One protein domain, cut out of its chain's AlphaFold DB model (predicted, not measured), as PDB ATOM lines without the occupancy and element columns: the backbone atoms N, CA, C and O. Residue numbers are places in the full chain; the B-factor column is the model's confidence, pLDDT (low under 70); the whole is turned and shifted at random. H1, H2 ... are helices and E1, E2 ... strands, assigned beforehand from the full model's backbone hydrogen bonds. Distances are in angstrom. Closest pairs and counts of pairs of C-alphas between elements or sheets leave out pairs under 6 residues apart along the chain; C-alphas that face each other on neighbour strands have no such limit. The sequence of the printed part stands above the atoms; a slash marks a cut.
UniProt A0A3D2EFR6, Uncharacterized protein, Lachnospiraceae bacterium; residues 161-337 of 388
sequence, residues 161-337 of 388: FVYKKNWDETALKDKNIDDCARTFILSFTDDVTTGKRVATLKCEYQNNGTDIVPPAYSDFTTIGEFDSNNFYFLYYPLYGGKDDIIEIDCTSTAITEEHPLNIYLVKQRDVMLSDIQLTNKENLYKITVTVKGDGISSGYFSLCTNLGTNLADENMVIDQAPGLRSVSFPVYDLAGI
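This is residues 161 to 337 of the 388 residues of an uncharacterized protein of Lachnospiraceae bacterium (UniProt A0A3D2EFR6). Two sheets lie face to face as a sandwich: a large, twisted sheet of seven strands, E1, E2, E3, E4, E6, E8 and E10, and a small sheet, E5, E7 and E9, that covers part of it. From E5 to E9 the chain winds in stacked turns, passing from one sheet to the other at each link. The 177 printed residues hold three named helices and ten named strands, in the order H1 E1 E2 E3 E4 E5 E6 E7 H2 E8 E9 E10 H3; the class is mixed, helices and strands. The large sheet is branched and mixed, and the small one runs E5 E7 E9, parallel throughout. The whole is compact, with a radius of gyration of the C-alphas of 16.3 A and spans of 46 by 34 by 32 A.

H1 is residues 165 to 171, from C-alpha 165 at (0.483, 15.243, -8.433). E1, residues 180 to 190, is 33.3 A long, and E2, residues 197 to 207, 33.6 A. E3 is residues 210 to 212, E4 221 to 226 and E5 230 to 235. E6, residues 243 to 252, is 26.7 A long, and E7, residues 261 to 267, 19.4 A. H2, residues 275 to 284, is 14.5 A long. E8 is residues 287 to 292, E9 301 to 305, E10 324 to 329 and H3 334 to 337, ending at C-alpha 337 at (6.220, 22.756, -30.445).

E1, E2 and E3 form a meander, each strand the antiparallel neighbour of the one before; E1 and E2 are a hairpin, with N 185 and O 202 2.8 A apart, and so are E2 and E3, with N 212 and O 205 2.8 A apart. E3 and E4 lie on one side of E2, E1 on the other side; E4 is antiparallel to E2, with N 199 and O 224 2.9 A apart. E6 is parallel to E1, N 184 to O 245 2.8 A, and to E8, N 248 to O 290 2.7 A. The edge strand E10 is antiparallel to E8, N 289 to O 327 2.8 A. In the small sheet, E5 and E7 are parallel neighbours, with N 233 and O 264 within hydrogen-bond range at 2.8 A, and E7 and E9 are parallel neighbours, with N 265 and O 304 within hydrogen-bond range at 2.8 A. The facing parts of the two sheets are 9.6 A centre to centre, their strands at 20 degrees. H1 only grazes the large sheet, with residues 167 to 171; H2 and H3 are on neither sheet. Every O i to N i+4 pair is within hydrogen-bond range in H1 and 5 of 6 in H2, while H3 is too short for one.

The C-alphas of Thr 193 and Ile 276 are farthest apart, 50.5 A. The printed part has no cut. The link from E9 to E10, residues 306 to 323, is long. The mean pLDDT of the printed part is 80.5; residues 295, 297 to 299 and 306 to 337 are under 70.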
ATOM      1  N   PHE A 161       5.416   5.396 -16.767       90.44
ATOM      2  CA  PHE A 161       5.023   5.662 -15.400       90.44
ATOM      3  C   PHE A 161       4.563   7.107 -15.224       90.44
ATOM      4  O   PHE A 161       5.255   8.051 -15.603       90.44
ATOM      5  N   VAL A 162       3.392   7.272 -14.606       90.75
ATOM      6  CA  VAL A 162       2.790   8.576 -14.311       90.75
ATOM      7  C   VAL A 162       2.958   8.888 -12.827       90.75
ATOM      8  O   VAL A 162       2.242   8.337 -11.984       90.75
ATOM      9  N   TYR A 163       3.864   9.813 -12.504       92.38
ATOM     10  CA  TYR A 163       3.987  10.343 -11.153       92.38
ATOM     11  C   TYR A 163       2.779  11.222 -10.821       92.38
ATOM     12  O   TYR A 163       2.462  12.181 -11.533       92.38
ATOM     13  N   LYS A 164       2.057  10.881  -9.750       90.88
ATOM     14  CA  LYS A 164       0.802  11.547  -9.408       90.88
ATOM     15  C   LYS A 164       1.058  12.828  -8.623       90.88
ATOM     16  O   LYS A 164       1.678  12.803  -7.564       90.88
ATOM     17  N   LYS A 165       0.445  13.922  -9.082       89.50
ATOM     18  CA  LYS A 165       0.483  15.243  -8.433       89.50
ATOM     19  C   LYS A 165       0.095  15.214  -6.947       89.50
ATOM     20  O   LYS A 165       0.664  15.939  -6.139       89.50
ATOM     21  N   ASN A 166      -0.856  14.361  -6.567       90.81
ATOM     22  CA  ASN A 166      -1.332  14.283  -5.185       90.81
ATOM     23  C   ASN A 166      -0.256  13.798  -4.194       90.81
ATOM     24  O   ASN A 166      -0.378  14.062  -2.996       90.81
ATOM     25  N   TRP A 167       0.784  13.099  -4.663       93.88
ATOM     26  CA  TRP A 167       1.926  12.730  -3.827       93.88
ATOM     27  C   TRP A 167       2.746  13.963  -3.443       93.88
ATOM     28  O   TRP A 167       3.057  14.117  -2.263       93.88
ATOM     29  N   ASP A 168       2.977  14.889  -4.378       92.06
ATOM     30  CA  ASP A 168       3.625  16.176  -4.085       92.06
ATOM     31  C   ASP A 168       2.784  17.015  -3.116       92.06
ATOM     32  O   ASP A 168       3.286  17.499  -2.103       92.06
ATOM     33  N   GLU A 169       1.480  17.140  -3.388       90.69
ATOM     34  CA  GLU A 169       0.546  17.912  -2.553       90.69
ATOM     35  C   GLU A 169       0.482  17.381  -1.115       90.69
ATOM     36  O   GLU A 169       0.303  18.147  -0.169       90.69
ATOM     37  N   THR A 170       0.644  16.067  -0.942       93.19
ATOM     38  CA  THR A 170       0.659  15.427   0.376       93.19
ATOM     39  C   THR A 170       2.005  15.611   1.076       93.19
ATOM     40  O   THR A 170       2.020  15.972   2.251       93.19
ATOM     41  N   ALA A 171       3.124  15.384   0.375       92.69
ATOM     42  CA  ALA A 171       4.471  15.507   0.939       92.69
ATOM     43  C   ALA A 171       4.767  16.940   1.404       92.69
ATOM     44  O   ALA A 171       5.319  17.163   2.481       92.69
ATOM     45  N   LEU A 172       4.367  17.921   0.593       93.00
ATOM     46  CA  LEU A 172       4.703  19.331   0.778       93.00
ATOM     47  C   LEU A 172       3.585  20.127   1.456       93.00
ATOM     48  O   LEU A 172       3.611  21.360   1.482       93.00
ATOM     49  N   LYS A 173       2.604  19.430   2.034       91.50
ATOM     50  CA  LYS A 173       1.512  20.065   2.761       91.50
ATOM     51  C   LYS A 173       2.058  20.908   3.917       91.50
ATOM     52  O   LYS A 173       2.897  20.457   4.696       91.50
ATOM     53  N   ASP A 174       1.557  22.137   4.023       90.50
ATOM     54  CA  ASP A 174       1.935  23.115   5.051       90.50
ATOM     55  C   ASP A 174       3.430  23.515   5.026       90.50
ATOM     56  O   ASP A 174       3.954  24.040   6.011       90.50
ATOM     57  N   LYS A 175       4.136  23.271   3.911       92.56
ATOM     58  CA  LYS A 175       5.526  23.697   3.696       92.56
ATOM     59  C   LYS A 175       5.593  24.976   2.874       92.56
ATOM     60  O   LYS A 175       4.729  25.242   2.041       92.56
ATOM     61  N   ASN A 176       6.649  25.755   3.095       92.38
ATOM     62  CA  ASN A 176       6.978  26.854   2.200       92.38
ATOM     63  C   ASN A 176       7.585  26.286   0.914       92.38
ATOM     64  O   ASN A 176       8.667  25.703   0.966       92.38
ATOM     65  N   ILE A 177       6.881  26.431  -0.212       91.00
ATOM     66  CA  ILE A 177       7.274  25.824  -1.491       91.00
ATOM     67  C   ILE A 177       8.634  26.333  -1.980       91.00
ATOM     68  O   ILE A 177       9.413  25.541  -2.499       91.00
ATOM     69  N   ASP A 178       8.958  27.597  -1.703       91.81
ATOM     70  CA  ASP A 178      10.213  28.240  -2.117       91.81
ATOM     71  C   ASP A 178      11.456  27.602  -1.467       91.81
ATOM     72  O   ASP A 178      12.570  27.764  -1.957       91.81
ATOM     73  N   ASP A 179      11.272  26.857  -0.368       93.44
ATOM     74  CA  ASP A 179      12.333  26.131   0.341       93.44
ATOM     75  C   ASP A 179      12.344  24.629   0.011       93.44
ATOM     76  O   ASP A 179      13.175  23.885   0.548       93.44
ATOM     77  N   CYS A 180      11.399  24.160  -0.811       94.38
ATOM     78  CA  CYS A 180      11.227  22.750  -1.137       94.38
ATOM     79  C   CYS A 180      12.111  22.329  -2.312       94.38
ATOM     80  O   CYS A 180      12.009  22.896  -3.397       94.38
ATOM     81  N   ALA A 181      12.906  21.281  -2.117       94.81
ATOM     82  CA  ALA A 181      13.608  20.566  -3.174       94.81
ATOM     83  C   ALA A 181      12.982  19.179  -3.370       94.81
ATOM     84  O   ALA A 181      12.591  18.538  -2.388       94.81
ATOM     85  N   ARG A 182      12.893  18.712  -4.617       95.56
ATOM     86  CA  ARG A 182      12.463  17.352  -4.964       95.56
ATOM     87  C   ARG A 182      13.492  16.687  -5.866       95.56
ATOM     88  O   ARG A 182      13.933  17.291  -6.838       95.56
ATOM     89  N   THR A 183      13.776  15.422  -5.583       96.38
ATOM     90  CA  THR A 183      14.627  14.571  -6.414       96.38
ATOM     91  C   THR A 183      13.879  13.296  -6.771       96.38
ATOM     92  O   THR A 183      13.449  12.546  -5.897       96.38
ATOM     93  N   PHE A 184      13.720  13.030  -8.061       97.12
ATOM     94  CA  PHE A 184      13.372  11.706  -8.564       97.12
ATOM     95  C   PHE A 184      14.650  10.942  -8.867       97.12
ATOM     96  O   PHE A 184      15.542  11.484  -9.506       97.12
ATOM     97  N   ILE A 185      14.726   9.687  -8.448       96.50
ATOM     98  CA  ILE A 185      15.837   8.792  -8.754       96.50
ATOM     99  C   ILE A 185      15.250   7.610  -9.523       96.50
ATOM    100  O   ILE A 185      14.575   6.751  -8.952       96.50
ATOM    101  N   LEU A 186      15.466   7.616 -10.835       96.56
ATOM    102  CA  LEU A 186      15.080   6.569 -11.770       96.56
ATOM    103  C   LEU A 186      16.267   5.632 -11.962       96.56
ATOM    104  O   LEU A 186      17.316   6.078 -12.410       96.56
ATOM    105  N   SER A 187      16.117   4.348 -11.652       95.19
ATOM    106  CA  SER A 187      17.169   3.356 -11.893       95.19
ATOM    107  C   SER A 187      16.702   2.289 -12.870       95.19
ATOM    108  O   SER A 187      15.596   1.759 -12.741       95.19
ATOM    109  N   PHE A 188      17.560   1.991 -13.842       93.62
ATOM    110  CA  PHE A 188      17.359   0.978 -14.865       93.62
ATOM    111  C   PHE A 188      18.337  -0.174 -14.643       93.62
ATOM    112  O   PHE A 188      19.535   0.027 -14.411       93.62
ATOM    113  N   THR A 189      17.811  -1.392 -14.717       92.75
ATOM    114  CA  THR A 189      18.576  -2.636 -14.569       92.75
ATOM    115  C   THR A 189      18.100  -3.655 -15.591       92.75
ATOM    116  O   THR A 189      16.901  -3.721 -15.858       92.75
ATOM    117  N   ASP A 190      19.006  -4.465 -16.131       89.25
ATOM    118  CA  ASP A 190      18.634  -5.598 -16.984       89.25
ATOM    119  C   ASP A 190      18.499  -6.866 -16.122       89.25
ATOM    120  O   ASP A 190      19.465  -7.336 -15.514       89.25
ATOM    121  N   ASP A 191      17.291  -7.428 -16.039       85.44
ATOM    122  CA  ASP A 191      17.046  -8.679 -15.328       85.44
ATOM    123  C   ASP A 191      17.511  -9.862 -16.181       85.44
ATOM    124  O   ASP A 191      16.869 -10.272 -17.148       85.44
ATOM    125  N   VAL A 192      18.625 -10.462 -15.771       79.69
ATOM    126  CA  VAL A 192      19.239 -11.629 -16.419       79.69
ATOM    127  C   VAL A 192      18.337 -12.869 -16.467       79.69
ATOM    128  O   VAL A 192      18.587 -13.771 -17.265       79.69
ATOM    129  N   THR A 193      17.314 -12.948 -15.614       82.06
ATOM    130  CA  THR A 193      16.409 -14.104 -15.531       82.06
ATOM    131  C   THR A 193      15.302 -14.011 -16.567       82.06
ATOM    132  O   THR A 193      14.959 -15.006 -17.206       82.06
ATOM    133  N   THR A 194      14.721 -12.821 -16.704       81.12
ATOM    134  CA  THR A 194      13.595 -12.570 -17.607       81.12
ATOM    135  C   THR A 194      14.043 -12.024 -18.961       81.12
ATOM    136  O   THR A 194      13.281 -12.108 -19.920       81.12
ATOM    137  N   GLY A 195      15.270 -11.503 -19.053       80.25
ATOM    138  CA  GLY A 195      15.780 -10.769 -20.210       80.25
ATOM    139  C   GLY A 195      15.184  -9.366 -20.349       80.25
ATOM    140  O   GLY A 195      15.391  -8.730 -21.376       80.25
ATOM    141  N   LYS A 196      14.425  -8.899 -19.348       85.31
ATOM    142  CA  LYS A 196      13.693  -7.630 -19.392       85.31
ATOM    143  C   LYS A 196      14.471  -6.506 -18.747       85.31
ATOM    144  O   LYS A 196      15.178  -6.713 -17.762       85.31
ATOM    145  N   ARG A 197      14.243  -5.288 -19.229       89.06
ATOM    146  CA  ARG A 197      14.684  -4.082 -18.538       89.06
ATOM    147  C   ARG A 197      13.669  -3.707 -17.467       89.06
ATOM    148  O   ARG A 197      12.463  -3.666 -17.712       89.06
ATOM    149  N   VAL A 198      14.160  -3.435 -16.267       92.50
ATOM    150  CA  VAL A 198      13.360  -3.063 -15.101       92.50
ATOM    151  C   VAL A 198      13.663  -1.618 -14.749       92.50
ATOM    152  O   VAL A 198      14.816  -1.267 -14.493       92.50
ATOM    153  N   ALA A 199      12.622  -0.789 -14.720       94.44
ATOM    154  CA  ALA A 199      12.683   0.573 -14.212       94.44
ATOM    155  C   ALA A 199      12.195   0.606 -12.761       94.44
ATOM    156  O   ALA A 199      11.131   0.072 -12.430       94.44
ATOM    157  N   THR A 200      12.944   1.288 -11.900       96.19
ATOM    158  CA  THR A 200      12.578   1.547 -10.505       96.19
ATOM    159  C   THR A 200      12.610   3.044 -10.207       96.19
ATOM    160  O   THR A 200      13.387   3.788 -10.800       96.19
ATOM    161  N   LEU A 201      11.751   3.491  -9.288       97.44
ATOM    162  CA  LEU A 201      11.681   4.878  -8.831       97.44
ATOM    163  C   LEU A 201      11.886   4.960  -7.324       97.44
ATOM    164  O   LEU A 201      11.258   4.218  -6.567       97.44
ATOM    165  N   LYS A 202      12.672   5.949  -6.909       97.00
ATOM    166  CA  LYS A 202      12.653   6.544  -5.574       97.00
ATOM    167  C   LYS A 202      12.394   8.048  -5.710       97.00
ATOM    168  O   LYS A 202      12.830   8.666  -6.676       97.00
ATOM    169  N   CYS A 203      11.672   8.643  -4.771       96.88
ATOM    170  CA  CYS A 203      11.450  10.082  -4.707       96.88
ATOM    171  C   CYS A 203      11.890  10.606  -3.341       96.88
ATOM    172  O   CYS A 203      11.592  10.006  -2.313       96.88
ATOM    173  N   GLU A 204      12.598  11.724  -3.329       96.31
ATOM    174  CA  GLU A 204      13.083  12.386  -2.124       96.31
ATOM    175  C   GLU A 204      12.611  13.837  -2.118       96.31
ATOM    176  O   GLU A 204      12.557  14.497  -3.157       96.31
ATOM    177  N   TYR A 205      12.270  14.335  -0.932       95.81
ATOM    178  CA  TYR A 205      11.876  15.722  -0.726       95.81
ATOM    179  C   TYR A 205      12.704  16.315   0.403       95.81
ATOM    180  O   TYR A 205      12.945  15.659   1.415       95.81
ATOM    181  N   GLN A 206      13.064  17.584   0.272       95.12
ATOM    182  CA  GLN A 206      13.666  18.367   1.343       95.12
ATOM    183  C   GLN A 206      12.930  19.691   1.487       95.12
ATOM    184  O   GLN A 206      12.494  20.268   0.498       95.12
ATOM    185  N   ASN A 207      12.812  20.208   2.707       95.19
ATOM    186  CA  ASN A 207      12.368  21.576   2.960       95.19
ATOM    187  C   ASN A 207      13.375  22.262   3.876       95.19
ATOM    188  O   ASN A 207      13.633  21.789   4.984       95.19
ATOM    189  N   ASN A 208      13.986  23.342   3.384       92.06
ATOM    190  CA  ASN A 208      15.056  24.056   4.081       92.06
ATOM    191  C   ASN A 208      16.190  23.114   4.561       92.06
ATOM    192  O   ASN A 208      16.667  23.199   5.693       92.06
ATOM    193  N   GLY A 209      16.565  22.149   3.709       88.25
ATOM    194  CA  GLY A 209      17.605  21.150   3.984       88.25
ATOM    195  C   GLY A 209      17.210  20.024   4.948       88.25
ATOM    196  O   GLY A 209      18.066  19.228   5.318       88.25
ATOM    197  N   THR A 210      15.945  19.949   5.373       93.50
ATOM    198  CA  THR A 210      15.426  18.839   6.187       93.50
ATOM    199  C   THR A 210      14.658  17.858   5.314       93.50
ATOM    200  O   THR A 210      13.743  18.276   4.603       93.50
ATOM    201  N   ASP A 211      14.986  16.570   5.405       94.81
ATOM    202  CA  ASP A 211      14.308  15.519   4.644       94.81
ATOM    203  C   ASP A 211      12.828  15.399   5.029       94.81
ATOM    204  O   ASP A 211      12.438  15.443   6.202       94.81
ATOM    205  N   ILE A 212      11.992  15.219   4.013       93.75
ATOM    206  CA  ILE A 212      10.567  14.940   4.131       93.75
ATOM    207  C   ILE A 212      10.337  13.522   3.627       93.75
ATOM    208  O   ILE A 212      10.716  13.168   2.512       93.75
ATOM    209  N   VAL A 213       9.660  12.717   4.445       90.56
ATOM    210  CA  VAL A 213       9.260  11.368   4.047       90.56
ATOM    211  C   VAL A 213       8.173  11.476   2.972       90.56
ATOM    212  O   VAL A 213       7.103  12.031   3.252       90.56
ATOM    213  N   PRO A 214       8.408  10.956   1.758       90.94
ATOM    214  CA  PRO A 214       7.407  10.982   0.706       90.94
ATOM    215  C   PRO A 214       6.257  10.014   1.039       90.94
ATOM    216  O   PRO A 214       6.468   8.973   1.664       90.94
ATOM    217  N   PRO A 215       5.024  10.298   0.591       90.44
ATOM    218  CA  PRO A 215       3.879   9.408   0.792       90.44
ATOM    219  C   PRO A 215       3.939   8.136  -0.071       90.44
ATOM    220  O   PRO A 215       3.189   7.194   0.177       90.44
ATOM    221  N   ALA A 216       4.784   8.119  -1.104       91.69
ATOM    222  CA  ALA A 216       5.025   6.989  -1.994       91.69
ATOM    223  C   ALA A 216       6.461   7.060  -2.534       91.69
ATOM    224  O   ALA A 216       7.015   8.151  -2.637       91.69
ATOM    225  N   TYR A 217       7.041   5.914  -2.911       93.94
ATOM    226  CA  TYR A 217       8.407   5.823  -3.459       93.94
ATOM    227  C   TYR A 217       9.494   6.340  -2.499       93.94
ATOM    228  O   TYR A 217      10.486   6.908  -2.942       93.94
ATOM    229  N   SER A 218       9.327   6.132  -1.184       92.81
ATOM    230  CA  SER A 218      10.385   6.405  -0.189       92.81
ATOM    231  C   SER A 218      11.636   5.559  -0.403       92.81
ATOM    232  O   SER A 218      12.731   5.980  -0.046       92.81
ATOM    233  N   ASP A 219      11.458   4.391  -1.017       95.38
ATOM    234  CA  ASP A 219      12.498   3.457  -1.422       95.38
ATOM    235  C   ASP A 219      12.286   3.051  -2.884       95.38
ATOM    236  O   ASP A 219      11.194   3.228  -3.440       95.38
ATOM    237  N   PHE A 220      13.328   2.477  -3.493       95.31
ATOM    238  CA  PHE A 220      13.271   1.980  -4.864       95.31
ATOM    239  C   PHE A 220      12.134   0.976  -5.034       95.31
ATOM    240  O   PHE A 220      12.108  -0.088  -4.416       95.31
ATOM    241  N   THR A 221      11.191   1.336  -5.896       96.12
ATOM    242  CA  THR A 221      10.013   0.532  -6.212       96.12
ATOM    243  C   THR A 221       9.944   0.329  -7.716       96.12
ATOM    244  O   THR A 221      10.114   1.292  -8.462       96.12
ATOM    245  N   THR A 222       9.673  -0.895  -8.172       94.69
ATOM    246  CA  THR A 222       9.476  -1.189  -9.599       94.69
ATOM    247  C   THR A 222       8.298  -0.401 -10.160       94.69
ATOM    248  O   THR A 222       7.185  -0.465  -9.635       94.69
ATOM    249  N   ILE A 223       8.558   0.334 -11.238       92.94
ATOM    250  CA  ILE A 223       7.577   1.143 -11.968       92.94
ATOM    251  C   ILE A 223       7.323   0.622 -13.387       92.94
ATOM    252  O   ILE A 223       6.360   1.054 -14.011       92.94
ATOM    253  N   GLY A 224       8.151  -0.301 -13.884       89.50
ATOM    254  CA  GLY A 224       7.979  -0.908 -15.201       89.50
ATOM    255  C   GLY A 224       8.933  -2.075 -15.452       89.50
ATOM    256  O   GLY A 224      10.061  -2.071 -14.965       89.50
ATOM    257  N   GLU A 225       8.468  -3.056 -16.225       89.44
ATOM    258  CA  GLU A 225       9.245  -4.202 -16.719       89.44
ATOM    259  C   GLU A 225       8.974  -4.370 -18.215       89.44
ATOM    260  O   GLU A 225       7.869  -4.751 -18.617       89.44
ATOM    261  N   PHE A 226       9.957  -4.060 -19.051       82.75
ATOM    262  CA  PHE A 226       9.734  -3.870 -20.474       82.75
ATOM    263  C   PHE A 226      10.824  -4.497 -21.339       82.75
ATOM    264  O   PHE A 226      11.984  -4.605 -20.953       82.75
ATOM    265  N   ASP A 227      10.396  -4.923 -22.525       76.19
ATOM    266  CA  ASP A 227      11.236  -5.516 -23.568       76.19
ATOM    267  C   ASP A 227      11.611  -4.483 -24.653       76.19
ATOM    268  O   ASP A 227      12.348  -4.791 -25.583       76.19
ATOM    269  N   SER A 228      11.056  -3.268 -24.575       73.12
ATOM    270  CA  SER A 228      11.298  -2.197 -25.544       73.12
ATOM    271  C   SER A 228      12.527  -1.358 -25.178       73.12
ATOM    272  O   SER A 228      13.036  -1.393 -24.062       73.12
ATOM    273  N   ASN A 229      12.963  -0.522 -26.117       81.00
ATOM    274  CA  ASN A 229      14.057   0.421 -25.882       81.00
ATOM    275  C   ASN A 229      13.582   1.731 -25.235       81.00
ATOM    276  O   ASN A 229      14.408   2.556 -24.863       81.00
ATOM    277  N   ASN A 230      12.269   1.938 -25.098       81.19
ATOM    278  CA  ASN A 230      11.679   3.224 -24.734       81.19
ATOM    279  C   ASN A 230      11.065   3.171 -23.336       81.19
ATOM    280  O   ASN A 230      10.237   2.300 -23.058       81.19
ATOM    281  N   PHE A 231      11.393   4.154 -22.499       86.06
ATOM    282  CA  PHE A 231      10.740   4.367 -21.212       86.06
ATOM    283  C   PHE A 231      10.217   5.799 -21.071       86.06
ATOM    284  O   PHE A 231      10.946   6.758 -21.313       86.06
ATOM    285  N   TYR A 232       8.971   5.957 -20.628       87.75
ATOM    286  CA  TYR A 232       8.292   7.246 -20.506       87.75
ATOM    287  C   TYR A 232       8.032   7.578 -19.039       87.75
ATOM    288  O   TYR A 232       7.214   6.941 -18.375       87.75
ATOM    289  N   PHE A 233       8.682   8.619 -18.533       90.25
ATOM    290  CA  PHE A 233       8.442   9.134 -17.192       90.25
ATOM    291  C   PHE A 233       7.621  10.420 -17.263       90.25
ATOM    292  O   PHE A 233       8.121  11.476 -17.650       90.25
ATOM    293  N   LEU A 234       6.344  10.331 -16.886       90.56
ATOM    294  CA  LEU A 234       5.422  11.457 -16.885       90.56
ATOM    295  C   LEU A 234       5.347  12.071 -15.486       90.56
ATOM    296  O   LEU A 234       4.976  11.393 -14.528       90.56
ATOM    297  N   TYR A 235       5.614  13.368 -15.355       91.19
ATOM    298  CA  TYR A 235       5.675  14.039 -14.053       91.19
ATOM    299  C   TYR A 235       5.066  15.443 -14.095       91.19
ATOM    300  O   TYR A 235       4.981  16.078 -15.146       91.19
ATOM    301  N   TYR A 236       4.632  15.939 -12.938       90.75
ATOM    302  CA  TYR A 236       4.202  17.328 -12.782       90.75
ATOM    303  C   TYR A 236       5.379  18.179 -12.293       90.75
ATOM    304  O   TYR A 236       6.023  17.791 -11.314       90.75
ATOM    305  N   PRO A 237       5.662  19.335 -12.918       89.94
ATOM    306  CA  PRO A 237       6.680  20.269 -12.441       89.94
ATOM    307  C   PRO A 237       6.442  20.703 -11.004       89.94
ATOM    308  O   PRO A 237       5.312  21.047 -10.638       89.94
ATOM    309  N   LEU A 238       7.513  20.794 -10.218       91.12
ATOM    310  CA  LEU A 238       7.452  21.452  -8.919       91.12
ATOM    311  C   LEU A 238       7.511  22.979  -9.094       91.12
ATOM    312  O   LEU A 238       8.529  23.624  -8.855       91.12
ATOM    313  N   TYR A 239       6.416  23.580  -9.564       89.56
ATOM    314  CA  TYR A 239       6.370  25.025  -9.799       89.56
ATOM    315  C   TYR A 239       6.578  25.831  -8.512       89.56
ATOM    316  O   TYR A 239       5.775  25.730  -7.585       89.56
ATOM    317  N   GLY A 240       7.590  26.702  -8.515       86.62
ATOM    318  CA  GLY A 240       7.965  27.528  -7.362       86.62
ATOM    319  C   GLY A 240       8.843  26.806  -6.336       86.62
ATOM    320  O   GLY A 240       9.181  27.407  -5.329       86.62
ATOM    321  N   GLY A 241       9.207  25.542  -6.581       90.06
ATOM    322  CA  GLY A 241      10.192  24.833  -5.769       90.06
ATOM    323  C   GLY A 241      11.584  25.453  -5.878       90.06
ATOM    324  O   GLY A 241      11.916  26.080  -6.886       90.06
ATOM    325  N   LYS A 242      12.404  25.228  -4.850       91.75
ATOM    326  CA  LYS A 242      13.825  25.576  -4.842       91.75
ATOM    327  C   LYS A 242      14.590  24.799  -5.912       91.75
ATOM    328  O   LYS A 242      15.275  25.406  -6.728       91.75
ATOM    329  N   ASP A 243      14.446  23.474  -5.895       90.81
ATOM    330  CA  ASP A 243      15.121  22.544  -6.801       90.81
ATOM    331  C   ASP A 243      14.143  21.442  -7.246       90.81
ATOM    332  O   ASP A 243      13.371  20.915  -6.443       90.81
ATOM    333  N   ASP A 244      14.181  21.080  -8.527       93.12
ATOM    334  CA  ASP A 244      13.460  19.933  -9.090       93.12
ATOM    335  C   ASP A 244      14.462  19.131  -9.926       93.12
ATOM    336  O   ASP A 244      15.016  19.637 -10.909       93.12
ATOM    337  N   ILE A 245      14.773  17.921  -9.472       92.38
ATOM    338  CA  ILE A 245      15.902  17.123  -9.951       92.38
ATOM    339  C   ILE A 245      15.398  15.754 -10.412       92.38
ATOM    340  O   ILE A 245      14.585  15.121  -9.740       92.38
ATOM    341  N   ILE A 246      15.903  15.273 -11.547       93.62
ATOM    342  CA  ILE A 246      15.768  13.884 -11.990       93.62
ATOM    343  C   ILE A 246      17.167  13.288 -12.118       93.62
ATOM    344  O   ILE A 246      17.948  13.680 -12.979       93.62
ATOM    345  N   GLU A 247      17.477  12.314 -11.277       93.44
ATOM    346  CA  GLU A 247      18.644  11.457 -11.410       93.44
ATOM    347  C   GLU A 247      18.254  10.166 -12.129       93.44
ATOM    348  O   GLU A 247      17.320   9.478 -11.727       93.44
ATOM    349  N   ILE A 248      18.972   9.833 -13.192       92.81
ATOM    350  CA  ILE A 248      18.828   8.612 -13.975       92.81
ATOM    351  C   ILE A 248      20.082   7.776 -13.744       92.81
ATOM    352  O   ILE A 248      21.189   8.207 -14.060       92.81
ATOM    353  N   ASP A 249      19.911   6.580 -13.202       92.25
ATOM    354  CA  ASP A 249      20.969   5.615 -12.942       92.25
ATOM    355  C   ASP A 249      20.830   4.402 -13.869       92.25
ATOM    356  O   ASP A 249      19.952   3.557 -13.706       92.25
ATOM    357  N   CYS A 250      21.730   4.328 -14.842       89.62
ATOM    358  CA  CYS A 250      21.884   3.253 -15.813       89.62
ATOM    359  C   CYS A 250      23.174   2.446 -15.576       89.62
ATOM    360  O   CYS A 250      23.631   1.746 -16.476       89.62
ATOM    361  N   THR A 251      23.805   2.532 -14.398       88.25
ATOM    362  CA  THR A 251      25.087   1.845 -14.113       88.25
ATOM    363  C   THR A 251      25.014   0.323 -14.215       88.25
ATOM    364  O   THR A 251      26.024  -0.329 -14.456       88.25
ATOM    365  N   SER A 252      23.823  -0.248 -14.052       86.12
ATOM    366  CA  SER A 252      23.566  -1.691 -14.123       86.12
ATOM    367  C   SER A 252      22.781  -2.089 -15.384       86.12
ATOM    368  O   SER A 252      22.067  -3.090 -15.376       86.12
ATOM    369  N   THR A 253      22.876  -1.289 -16.450       85.50
ATOM    370  CA  THR A 253      22.191  -1.510 -17.732       85.50
ATOM    371  C   THR A 253      23.203  -1.592 -18.873       85.50
ATOM    372  O   THR A 253      24.097  -0.755 -18.977       85.50
ATOM    373  N   ALA A 254      23.045  -2.567 -19.766       84.56
ATOM    374  CA  ALA A 254      23.821  -2.657 -20.994       84.56
ATOM    375  C   ALA A 254      23.188  -1.777 -22.085       84.56
ATOM    376  O   ALA A 254      22.160  -2.125 -22.665       84.56
ATOM    377  N   ILE A 255      23.815  -0.632 -22.369       83.88
ATOM    378  CA  ILE A 255      23.417   0.272 -23.457       83.88
ATOM    379  C   ILE A 255      24.331   0.018 -24.661       83.88
ATOM    380  O   ILE A 255      25.513   0.372 -24.640       83.88
ATOM    381  N   THR A 256      23.794  -0.615 -25.703       82.62
ATOM    382  CA  THR A 256      24.531  -1.024 -26.913       82.62
ATOM    383  C   THR A 256      23.684  -0.810 -28.170       82.62
ATOM    384  O   THR A 256      22.511  -0.471 -28.074       82.62
ATOM    385  N   GLU A 257      24.255  -1.046 -29.354       79.19
ATOM    386  CA  GLU A 257      23.513  -1.009 -30.624       79.19
ATOM    387  C   GLU A 257      22.340  -1.991 -30.666       79.19
ATOM    388  O   GLU A 257      21.268  -1.664 -31.164       79.19
ATOM    389  N   GLU A 258      22.535  -3.190 -30.117       76.12
ATOM    390  CA  GLU A 258      21.496  -4.219 -30.068       76.12
ATOM    391  C   GLU A 258      20.435  -3.901 -29.004       76.12
ATOM    392  O   GLU A 258      19.287  -4.331 -29.134       76.12
ATOM    393  N   HIS A 259      20.804  -3.153 -27.956       78.19
ATOM    394  CA  HIS A 259      19.957  -2.835 -26.801       78.19
ATOM    395  C   HIS A 259      20.032  -1.338 -26.434       78.19
ATOM    396  O   HIS A 259      20.543  -0.988 -25.359       78.19
ATOM    397  N   PRO A 260      19.546  -0.430 -27.303       83.00
ATOM    398  CA  PRO A 260      19.562   0.998 -27.012       83.00
ATOM    399  C   PRO A 260      18.591   1.344 -25.872       83.00
ATOM    400  O   PRO A 260      17.711   0.560 -25.505       83.00
ATOM    401  N   LEU A 261      18.756   2.529 -25.285       83.19
ATOM    402  CA  LEU A 261      17.872   3.031 -24.233       83.19
ATOM    403  C   LEU A 261      17.462   4.475 -24.516       83.19
ATOM    404  O   LEU A 261      18.287   5.386 -24.495       83.19
ATOM    405  N   ASN A 262      16.164   4.676 -24.701       82.56
ATOM    406  CA  ASN A 262      15.538   5.968 -24.907       82.56
ATOM    407  C   ASN A 262      14.650   6.284 -23.704       82.56
ATOM    408  O   ASN A 262      13.692   5.565 -23.409       82.56
ATOM    409  N   ILE A 263      14.959   7.369 -23.007       84.62
ATOM    410  CA  ILE A 263      14.171   7.847 -21.875       84.62
ATOM    411  C   ILE A 263      13.466   9.127 -22.287       84.62
ATOM    412  O   ILE A 263      14.092  10.086 -22.730       84.62
ATOM    413  N   TYR A 264      12.157   9.156 -22.088       83.50
ATOM    414  CA  TYR A 264      11.312  10.297 -22.380       83.50
ATOM    415  C   TYR A 264      10.823  10.917 -21.075       83.50
ATOM    416  O   TYR A 264      10.050  10.310 -20.332       83.50
ATOM    417  N   LEU A 265      11.263  12.140 -20.796       84.44
ATOM    418  CA  LEU A 265      10.807  12.934 -19.661       84.44
ATOM    419  C   LEU A 265       9.641  13.810 -20.106       84.44
ATOM    420  O   LEU A 265       9.805  14.753 -20.881       84.44
ATOM    421  N   VAL A 266       8.450  13.484 -19.613       81.19
ATOM    422  CA  VAL A 266       7.199  14.065 -20.095       81.19
ATOM    423  C   VAL A 266       6.565  14.920 -19.006       81.19
ATOM    424  O   VAL A 266       5.915  14.445 -18.074       81.19
ATOM    425  N   LYS A 267       6.717  16.228 -19.151       83.31
ATOM    426  CA  LYS A 267       6.062  17.234 -18.327       83.31
ATOM    427  C   LYS A 267       4.554  17.226 -18.559       83.31
ATOM    428  O   LYS A 267       4.087  17.442 -19.678       83.31
ATOM    429  N   GLN A 268       3.787  17.047 -17.490       82.69
ATOM    430  CA  GLN A 268       2.331  17.117 -17.509       82.69
ATOM    431  C   GLN A 268       1.833  18.537 -17.236       82.69
ATOM    432  O   GLN A 268       2.398  19.288 -16.436       82.69
ATOM    433  N   ARG A 269       0.731  18.902 -17.895       79.25
ATOM    434  CA  ARG A 269       0.060  20.186 -17.694       79.25
ATOM    435  C   ARG A 269      -0.842  20.133 -16.462       79.25
ATOM    436  O   ARG A 269      -1.662  19.229 -16.314       79.25
ATOM    437  N   ASP A 270      -0.740  21.147 -15.608       80.94
ATOM    438  CA  ASP A 270      -1.682  21.343 -14.506       80.94
ATOM    439  C   ASP A 270      -2.951  22.037 -15.017       80.94
ATOM    440  O   ASP A 270      -2.974  23.249 -15.235       80.94
ATOM    441  N   VAL A 271      -4.014  21.256 -15.218       79.12
ATOM    442  CA  VAL A 271      -5.306  21.736 -15.745       79.12
ATOM    443  C   VAL A 271      -6.025  22.715 -14.813       79.12
ATOM    444  O   VAL A 271      -6.963  23.381 -15.239       79.12
ATOM    445  N   MET A 272      -5.590  22.819 -13.553       81.94
ATOM    446  CA  MET A 272      -6.148  23.768 -12.588       81.94
ATOM    447  C   MET A 272      -5.569  25.184 -12.743       81.94
ATOM    448  O   MET A 272      -6.077  26.119 -12.125       81.94
ATOM    449  N   LEU A 273      -4.515  25.360 -13.549       81.81
ATOM    450  CA  LEU A 273      -3.921  26.663 -13.845       81.81
ATOM    451  C   LEU A 273      -4.487  27.235 -15.148       81.81
ATOM    452  O   LEU A 273      -4.568  26.546 -16.165       81.81
ATOM    453  N   SER A 274      -4.824  28.527 -15.137       82.75
ATOM    454  CA  SER A 274      -5.131  29.258 -16.374       82.75
ATOM    455  C   SER A 274      -3.901  29.361 -17.282       82.75
ATOM    456  O   SER A 274      -2.768  29.333 -16.798       82.75
ATOM    457  N   ASP A 275      -4.113  29.572 -18.584       74.88
ATOM    458  CA  ASP A 275      -3.029  29.691 -19.573       74.88
ATOM    459  C   ASP A 275      -1.988  30.757 -19.192       74.88
ATOM    460  O   ASP A 275      -0.786  30.543 -19.337       74.88
ATOM    461  N   ILE A 276      -2.430  31.888 -18.629       75.25
ATOM    462  CA  ILE A 276      -1.544  32.977 -18.187       75.25
ATOM    463  C   ILE A 276      -0.685  32.539 -16.991       75.25
ATOM    464  O   ILE A 276       0.515  32.808 -16.946       75.25
ATOM    465  N   GLN A 277      -1.285  31.858 -16.008       82.81
ATOM    466  CA  GLN A 277      -0.554  31.352 -14.842       82.81
ATOM    467  C   GLN A 277       0.445  30.267 -15.242       82.81
ATOM    468  O   GLN A 277       1.564  30.261 -14.730       82.81
ATOM    469  N   LEU A 278       0.039  29.378 -16.149       79.00
ATOM    470  CA  LEU A 278       0.881  28.316 -16.679       79.00
ATOM    471  C   LEU A 278       2.089  28.914 -17.405       79.00
ATOM    472  O   LEU A 278       3.213  28.638 -17.009       79.00
ATOM    473  N   THR A 279       1.857  29.832 -18.347       74.38
ATOM    474  CA  THR A 279       2.918  30.526 -19.100       74.38
ATOM    475  C   THR A 279       3.949  31.167 -18.165       74.38
ATOM    476  O   THR A 279       5.153  30.995 -18.340       74.38
ATOM    477  N   ASN A 280       3.498  31.886 -17.131       79.69
ATOM    478  CA  ASN A 280       4.409  32.531 -16.180       79.69
ATOM    479  C   ASN A 280       5.235  31.520 -15.378       79.69
ATOM    480  O   ASN A 280       6.422  31.741 -15.154       79.69
ATOM    481  N   LYS A 281       4.611  30.423 -14.939       82.88
ATOM    482  CA  LYS A 281       5.291  29.372 -14.176       82.88
ATOM    483  C   LYS A 281       6.272  28.583 -15.037       82.88
ATOM    484  O   LYS A 281       7.373  28.303 -14.583       82.88
ATOM    485  N   GLU A 282       5.904  28.274 -16.275       77.19
ATOM    486  CA  GLU A 282       6.750  27.552 -17.228       77.19
ATOM    487  C   GLU A 282       7.979  28.361 -17.638       77.19
ATOM    488  O   GLU A 282       9.070  27.807 -17.692       77.19
ATOM    489  N   ASN A 283       7.846  29.680 -17.808       72.81
ATOM    490  CA  ASN A 283       8.985  30.560 -18.097       72.81
ATOM    491  C   ASN A 283      10.035  30.609 -16.971       72.81
ATOM    492  O   ASN A 283      11.182  30.979 -17.217       72.81
ATOM    493  N   LEU A 284       9.643  30.290 -15.735       77.81
ATOM    494  CA  LEU A 284      10.524  30.300 -14.563       77.81
ATOM    495  C   LEU A 284      11.011  28.901 -14.178       77.81
ATOM    496  O   LEU A 284      11.973  28.776 -13.421       77.81
ATOM    497  N   TYR A 285      10.344  27.862 -14.670       82.50
ATOM    498  CA  TYR A 285      10.637  26.490 -14.308       82.50
ATOM    499  C   TYR A 285      11.914  25.992 -14.987       82.50
ATOM    500  O   TYR A 285      12.109  26.149 -16.193       82.50
ATOM    501  N   LYS A 286      12.767  25.338 -14.200       77.38
ATOM    502  CA  LYS A 286      13.943  24.613 -14.674       77.38
ATOM    503  C   LYS A 286      13.997  23.279 -13.957       77.38
ATOM    504  O   LYS A 286      13.764  23.229 -12.753       77.38
ATOM    505  N   ILE A 287      14.330  22.234 -14.700       82.88
ATOM    506  CA  ILE A 287      14.654  20.936 -14.125       82.88
ATOM    507  C   ILE A 287      16.150  20.693 -14.271       82.88
ATOM    508  O   ILE A 287      16.765  21.109 -15.258       82.88
ATOM    509  N   THR A 288      16.731  20.018 -13.291       84.69
ATOM    510  CA  THR A 288      18.092  19.496 -13.393       84.69
ATOM    511  C   THR A 288      18.009  18.004 -13.644       84.69
ATOM    512  O   THR A 288      17.394  17.284 -12.864       84.69
ATOM    513  N   VAL A 289      18.616  17.532 -14.730       84.94
ATOM    514  CA  VAL A 289      18.683  16.104 -15.038       84.94
ATOM    515  C   VAL A 289      20.125  15.645 -14.963       84.94
ATOM    516  O   VAL A 289      21.013  16.222 -15.591       84.94
ATOM    517  N   THR A 290      20.358  14.592 -14.197       85.25
ATOM    518  CA  THR A 290      21.661  13.950 -14.057       85.25
ATOM    519  C   THR A 290      21.542  12.508 -14.511       85.25
ATOM    520  O   THR A 290      20.638  11.808 -14.080       85.25
ATOM    521  N   VAL A 291      22.447  12.051 -15.370       84.94
ATOM    522  CA  VAL A 291      22.486  10.676 -15.879       84.94
ATOM    523  C   VAL A 291      23.816  10.035 -15.487       84.94
ATOM    524  O   VAL A 291      24.881  10.627 -15.675       84.94
ATOM    525  N   LYS A 292      23.752   8.823 -14.942       87.62
ATOM    526  CA  LYS A 292      24.885   7.999 -14.505       87.62
ATOM    527  C   LYS A 292      24.843   6.673 -15.254       87.62
ATOM    528  O   LYS A 292      23.781   6.071 -15.325       87.62
ATOM    529  N   GLY A 293      25.961   6.191 -15.790       81.69
ATOM    530  CA  GLY A 293      26.014   4.852 -16.385       81.69
ATOM    531  C   GLY A 293      27.103   4.646 -17.427       81.69
ATOM    532  O   GLY A 293      27.642   5.601 -17.994       81.69
ATOM    533  N   ASP A 294      27.390   3.378 -17.703       71.31
ATOM    534  CA  ASP A 294      28.322   2.967 -18.748       71.31
ATOM    535  C   ASP A 294      27.588   2.951 -20.101       71.31
ATOM    536  O   ASP A 294      26.461   2.479 -20.213       71.31
ATOM    537  N   GLY A 295      28.189   3.524 -21.148       68.06
ATOM    538  CA  GLY A 295      27.574   3.570 -22.484       68.06
ATOM    539  C   GLY A 295      26.638   4.757 -22.748       68.06
ATOM    540  O   GLY A 295      26.195   4.925 -23.879       68.06
ATOM    541  N   ILE A 296      26.424   5.668 -21.793       71.94
ATOM    542  CA  ILE A 296      25.633   6.904 -22.010       71.94
ATOM    543  C   ILE A 296      26.264   7.881 -23.025       71.94
ATOM    544  O   ILE A 296      25.669   8.892 -23.375       71.94
ATOM    545  N   SER A 297      27.491   7.612 -23.482       65.81
ATOM    546  CA  SER A 297      28.195   8.357 -24.536       65.81
ATOM    547  C   SER A 297      28.276   7.607 -25.871       65.81
ATOM    548  O   SER A 297      29.024   8.024 -26.748       65.81
ATOM    549  N   SER A 298      27.607   6.457 -25.995       63.03
ATOM    550  CA  SER A 298      27.783   5.517 -27.113       63.03
ATOM    551  C   SER A 298      26.973   5.857 -28.371       63.03
ATOM    552  O   SER A 298      27.125   5.175 -29.377       63.03
ATOM    553  N   GLY A 299      26.121   6.888 -28.327       67.75
ATOM    554  CA  GLY A 299      25.143   7.189 -29.382       67.75
ATOM    555  C   GLY A 299      23.878   6.322 -29.329       67.75
ATOM    556  O   GLY A 299      22.916   6.617 -30.028       67.75
ATOM    557  N   TYR A 300      23.843   5.295 -28.469       75.12
ATOM    558  CA  TYR A 300      22.696   4.392 -28.273       75.12
ATOM    559  C   TYR A 300      21.854   4.737 -27.030       75.12
ATOM    560  O   TYR A 300      20.999   3.957 -26.608       75.12
ATOM    561  N   PHE A 301      22.117   5.898 -26.425       77.50
ATOM    562  CA  PHE A 301      21.339   6.467 -25.332       77.50
ATOM    563  C   PHE A 301      20.702   7.776 -25.788       77.50
ATOM    564  O   PHE A 301      21.414   8.677 -26.235       77.50
ATOM    565  N   SER A 302      19.391   7.895 -25.602       76.38
ATOM    566  CA  SER A 302      18.651   9.122 -25.893       76.38
ATOM    567  C   SER A 302      17.876   9.567 -24.662       76.38
ATOM    568  O   SER A 302      17.254   8.754 -23.976       76.38
ATOM    569  N   LEU A 303      17.883  10.870 -24.394       74.69
ATOM    570  CA  LEU A 303      17.109  11.471 -23.314       74.69
ATOM    571  C   LEU A 303      16.259  12.594 -23.891       74.69
ATOM    572  O   LEU A 303      16.733  13.710 -24.054       74.69
ATOM    573  N   CYS A 304      15.000  12.321 -24.182       73.94
ATOM    574  CA  CYS A 304      14.129  13.262 -24.870       73.94
ATOM    575  C   CYS A 304      13.138  13.918 -23.900       73.94
ATOM    576  O   CYS A 304      12.672  13.306 -22.938       73.94
ATOM    577  N   THR A 305      12.774  15.170 -24.168       71.00
ATOM    578  CA  THR A 305      11.658  15.861 -23.487       71.00
ATOM    579  C   THR A 305      10.389  15.805 -24.328       71.00
ATOM    580  O   THR A 305      10.439  15.322 -25.453       71.00
ATOM    581  N   ASN A 306       9.273  16.374 -23.844       60.62
ATOM    582  CA  ASN A 306       8.011  16.548 -24.589       60.62
ATOM    583  C   ASN A 306       8.183  16.977 -26.058       60.62
ATOM    584  O   ASN A 306       7.389  16.565 -26.900       60.62
ATOM    585  N   LEU A 307       9.190  17.805 -26.348       54.22
ATOM    586  CA  LEU A 307       9.471  18.361 -27.673       54.22
ATOM    587  C   LEU A 307      10.468  17.529 -28.492       54.22
ATOM    588  O   LEU A 307      11.123  18.085 -29.365       54.22
ATOM    589  N   GLY A 308      10.683  16.257 -28.139       53.00
ATOM    590  CA  GLY A 308      11.629  15.358 -28.809       53.00
ATOM    591  C   GLY A 308      13.102  15.735 -28.650       53.00
ATOM    592  O   GLY A 308      13.943  14.866 -28.821       53.00
ATOM    593  N   THR A 309      13.407  16.971 -28.231       54.72
ATOM    594  CA  THR A 309      14.757  17.494 -28.014       54.72
ATOM    595  C   THR A 309      15.585  16.496 -27.225       54.72
ATOM    596  O   THR A 309      15.310  16.283 -26.034       54.72
ATOM    597  N   ASN A 310      16.576  15.896 -27.888       52.59
ATOM    598  CA  ASN A 310      17.494  14.986 -27.237       52.59
ATOM    599  C   ASN A 310      18.470  15.796 -26.382       52.59
ATOM    600  O   ASN A 310      19.327  16.540 -26.854       52.59
ATOM    601  N   LEU A 311      18.320  15.658 -25.079       59.81
ATOM    602  CA  LEU A 311      19.156  16.288 -24.079       59.81
ATOM    603  C   LEU A 311      20.493  15.577 -23.921       59.81
ATOM    604  O   LEU A 311      21.373  16.168 -23.313       59.81
ATOM    605  N   ALA A 312      20.634  14.338 -24.412       50.59
ATOM    606  CA  ALA A 312      21.836  13.522 -24.259       50.59
ATOM    607  C   ALA A 312      22.988  13.902 -25.212       50.59
ATOM    608  O   ALA A 312      24.092  13.379 -25.046       50.59
ATOM    609  N   ASP A 313      22.751  14.799 -26.178       50.06
ATOM    610  CA  ASP A 313      23.752  15.253 -27.156       50.06
ATOM    611  C   ASP A 313      24.751  16.292 -26.566       50.06
ATOM    612  O   ASP A 313      24.830  16.445 -25.341       50.06
ATOM    613  N   GLU A 314      25.523  17.011 -27.403       44.19
ATOM    614  CA  GLU A 314      26.588  17.998 -27.073       44.19
ATOM    615  C   GLU A 314      26.256  19.041 -25.970       44.19
ATOM    616  O   GLU A 314      27.149  19.739 -25.484       44.19
ATOM    617  N   ASN A 315      24.999  19.130 -25.525       45.72
ATOM    618  CA  ASN A 315      24.509  20.044 -24.494       45.72
ATOM    619  C   ASN A 315      24.550  19.500 -23.048       45.72
ATOM    620  O   ASN A 315      24.414  20.305 -22.120       45.72
ATOM    621  N   MET A 316      24.748  18.192 -22.798       50.78
ATOM    622  CA  MET A 316      25.041  17.745 -21.422       50.78
ATOM    623  C   MET A 316      26.474  18.125 -21.065       50.78
ATOM    624  O   MET A 316      27.429  17.559 -21.603       50.78
ATOM    625  N   VAL A 317      26.636  19.045 -20.113       52.62
ATOM    626  CA  VAL A 317      27.950  19.358 -19.554       52.62
ATOM    627  C   VAL A 317      28.493  18.071 -18.931       52.62
ATOM    628  O   VAL A 317      27.923  17.520 -17.987       52.62
ATOM    629  N   ILE A 318      29.585  17.556 -19.504       48.75
ATOM    630  CA  ILE A 318      30.360  16.471 -18.906       48.75
ATOM    631  C   ILE A 318      30.925  17.045 -17.614       48.75
ATOM    632  O   ILE A 318      31.874  17.833 -17.642       48.75
ATOM    633  N   ASP A 319      30.335  16.682 -16.482       47.78
ATOM    634  CA  ASP A 319      30.837  17.089 -15.178       47.78
ATOM    635  C   ASP A 319      32.053  16.216 -14.837       47.78
ATOM    636  O   ASP A 319      31.944  15.252 -14.096       47.78
ATOM    637  N   GLN A 320      33.172  16.492 -15.524       46.94
ATOM    638  CA  GLN A 320      34.589  16.093 -15.363       46.94
ATOM    639  C   GLN A 320      34.968  14.656 -14.909       46.94
ATOM    640  O   GLN A 320      36.160  14.355 -14.829       46.94
ATOM    641  N   ALA A 321      34.025  13.741 -14.687       51.16
ATOM    642  CA  ALA A 321      34.238  12.360 -14.268       51.16
ATOM    643  C   ALA A 321      33.664  11.376 -15.312       51.16
ATOM    644  O   ALA A 321      32.552  11.582 -15.804       51.16
ATOM    645  N   PRO A 322      34.385  10.295 -15.670       56.41
ATOM    646  CA  PRO A 322      33.860   9.252 -16.552       56.41
ATOM    647  C   PRO A 322      32.548   8.665 -16.002       56.41
ATOM    648  O   PRO A 322      32.495   8.299 -14.832       56.41
ATOM    649  N   GLY A 323      31.506   8.565 -16.837       59.25
ATOM    650  CA  GLY A 323      30.238   7.905 -16.479       59.25
ATOM    651  C   GLY A 323      29.175   8.779 -15.793       59.25
ATOM    652  O   GLY A 323      28.150   8.243 -15.375       59.25
ATOM    653  N   LEU A 324      29.375  10.101 -15.692       60.81
ATOM    654  CA  LEU A 324      28.402  11.058 -15.141       60.81
ATOM    655  C   LEU A 324      28.154  12.221 -16.117       60.81
ATOM    656  O   LEU A 324      29.096  12.823 -16.633       60.81
ATOM    657  N   ARG A 325      26.884  12.567 -16.348       65.38
ATOM    658  CA  ARG A 325      26.459  13.725 -17.153       65.38
ATOM    659  C   ARG A 325      25.377  14.512 -16.423       65.38
ATOM    660  O   ARG A 325      24.487  13.908 -15.833       65.38
ATOM    661  N   SER A 326      25.427  15.844 -16.467       61.44
ATOM    662  CA  SER A 326      24.407  16.698 -15.845       61.44
ATOM    663  C   SER A 326      24.039  17.875 -16.744       61.44
ATOM    664  O   SER A 326      24.895  18.462 -17.405       61.44
ATOM    665  N   VAL A 327      22.753  18.215 -16.786       65.50
ATOM    666  CA  VAL A 327      22.229  19.333 -17.573       65.50
ATOM    667  C   VAL A 327      21.061  19.990 -16.843       65.50
ATOM    668  O   VAL A 327      20.189  19.318 -16.296       65.50
ATOM    669  N   SER A 328      21.034  21.322 -16.837       57.75
ATOM    670  CA  SER A 328      19.887  22.108 -16.376       57.75
ATOM    671  C   SER A 328      19.347  22.906 -17.550       57.75
ATOM    672  O   SER A 328      20.089  23.657 -18.187       57.75
ATOM    673  N   PHE A 329      18.069  22.728 -17.869       60.22
ATOM    674  CA  PHE A 329      17.462  23.308 -19.066       60.22
ATOM    675  C   PHE A 329      15.962  23.574 -18.839       60.22
ATOM    676  O   PHE A 329      15.341  22.980 -17.948       60.22
ATOM    677  N   PRO A 330      15.362  24.507 -19.600       53.12
ATOM    678  CA  PRO A 330      13.923  24.733 -19.552       53.12
ATOM    679  C   PRO A 330      13.174  23.574 -20.227       53.12
ATOM    680  O   PRO A 330      13.494  23.194 -21.349       53.12
ATOM    681  N   VAL A 331      12.144  23.034 -19.567       54.19
ATOM    682  CA  VAL A 331      11.227  22.053 -20.171       54.19
ATOM    683  C   VAL A 331       9.955  22.782 -20.580       54.19
ATOM    684  O   VAL A 331       9.261  23.334 -19.724       54.19
ATOM    685  N   TYR A 332       9.628  22.759 -21.866       53.94
ATOM    686  CA  TYR A 332       8.410  23.364 -22.407       53.94
ATOM    687  C   TYR A 332       7.271  22.335 -22.500       53.94
ATOM    688  O   TYR A 332       7.500  21.125 -22.482       53.94
ATOM    689  N   ASP A 333       6.021  22.800 -22.515       49.78
ATOM    690  CA  ASP A 333       4.868  21.944 -22.811       49.78
ATOM    691  C   ASP A 333       4.731  21.681 -24.326       49.78
ATOM    692  O   ASP A 333       5.493  22.209 -25.135       49.78
ATOM    693  N   LEU A 334       3.731  20.887 -24.731       46.94
ATOM    694  CA  LEU A 334       3.444  20.647 -26.154       46.94
ATOM    695  C   LEU A 334       3.044  21.928 -26.920       46.94
ATOM    696  O   LEU A 334       3.104  21.947 -28.147       46.94
ATOM    697  N   ALA A 335       2.656  23.023 -26.253       41.72
ATOM    698  CA  ALA A 335       2.395  24.288 -26.943       41.72
ATOM    699  C   ALA A 335       3.697  24.947 -27.445       41.72
ATOM    700  O   ALA A 335       3.670  25.672 -28.444       41.72
ATOM    701  N   GLY A 336       4.843  24.626 -26.825       41.44
ATOM    702  CA  GLY A 336       6.186  25.017 -27.264       41.44
ATOM    703  C   GLY A 336       6.610  24.467 -28.634       41.44
ATOM    704  O   GLY A 336       7.456  25.088 -29.274       41.44
ATOM    705  N   ILE A 337       5.965  23.395 -29.129       40.78
ATOM    706  CA  ILE A 337       6.220  22.756 -30.445       40.78
ATOM    707  C   ILE A 337       6.124  23.768 -31.599       40.78
ATOM    708  O   ILE A 337       6.796  23.646 -32.615       40.78
TER     709      ILE A 337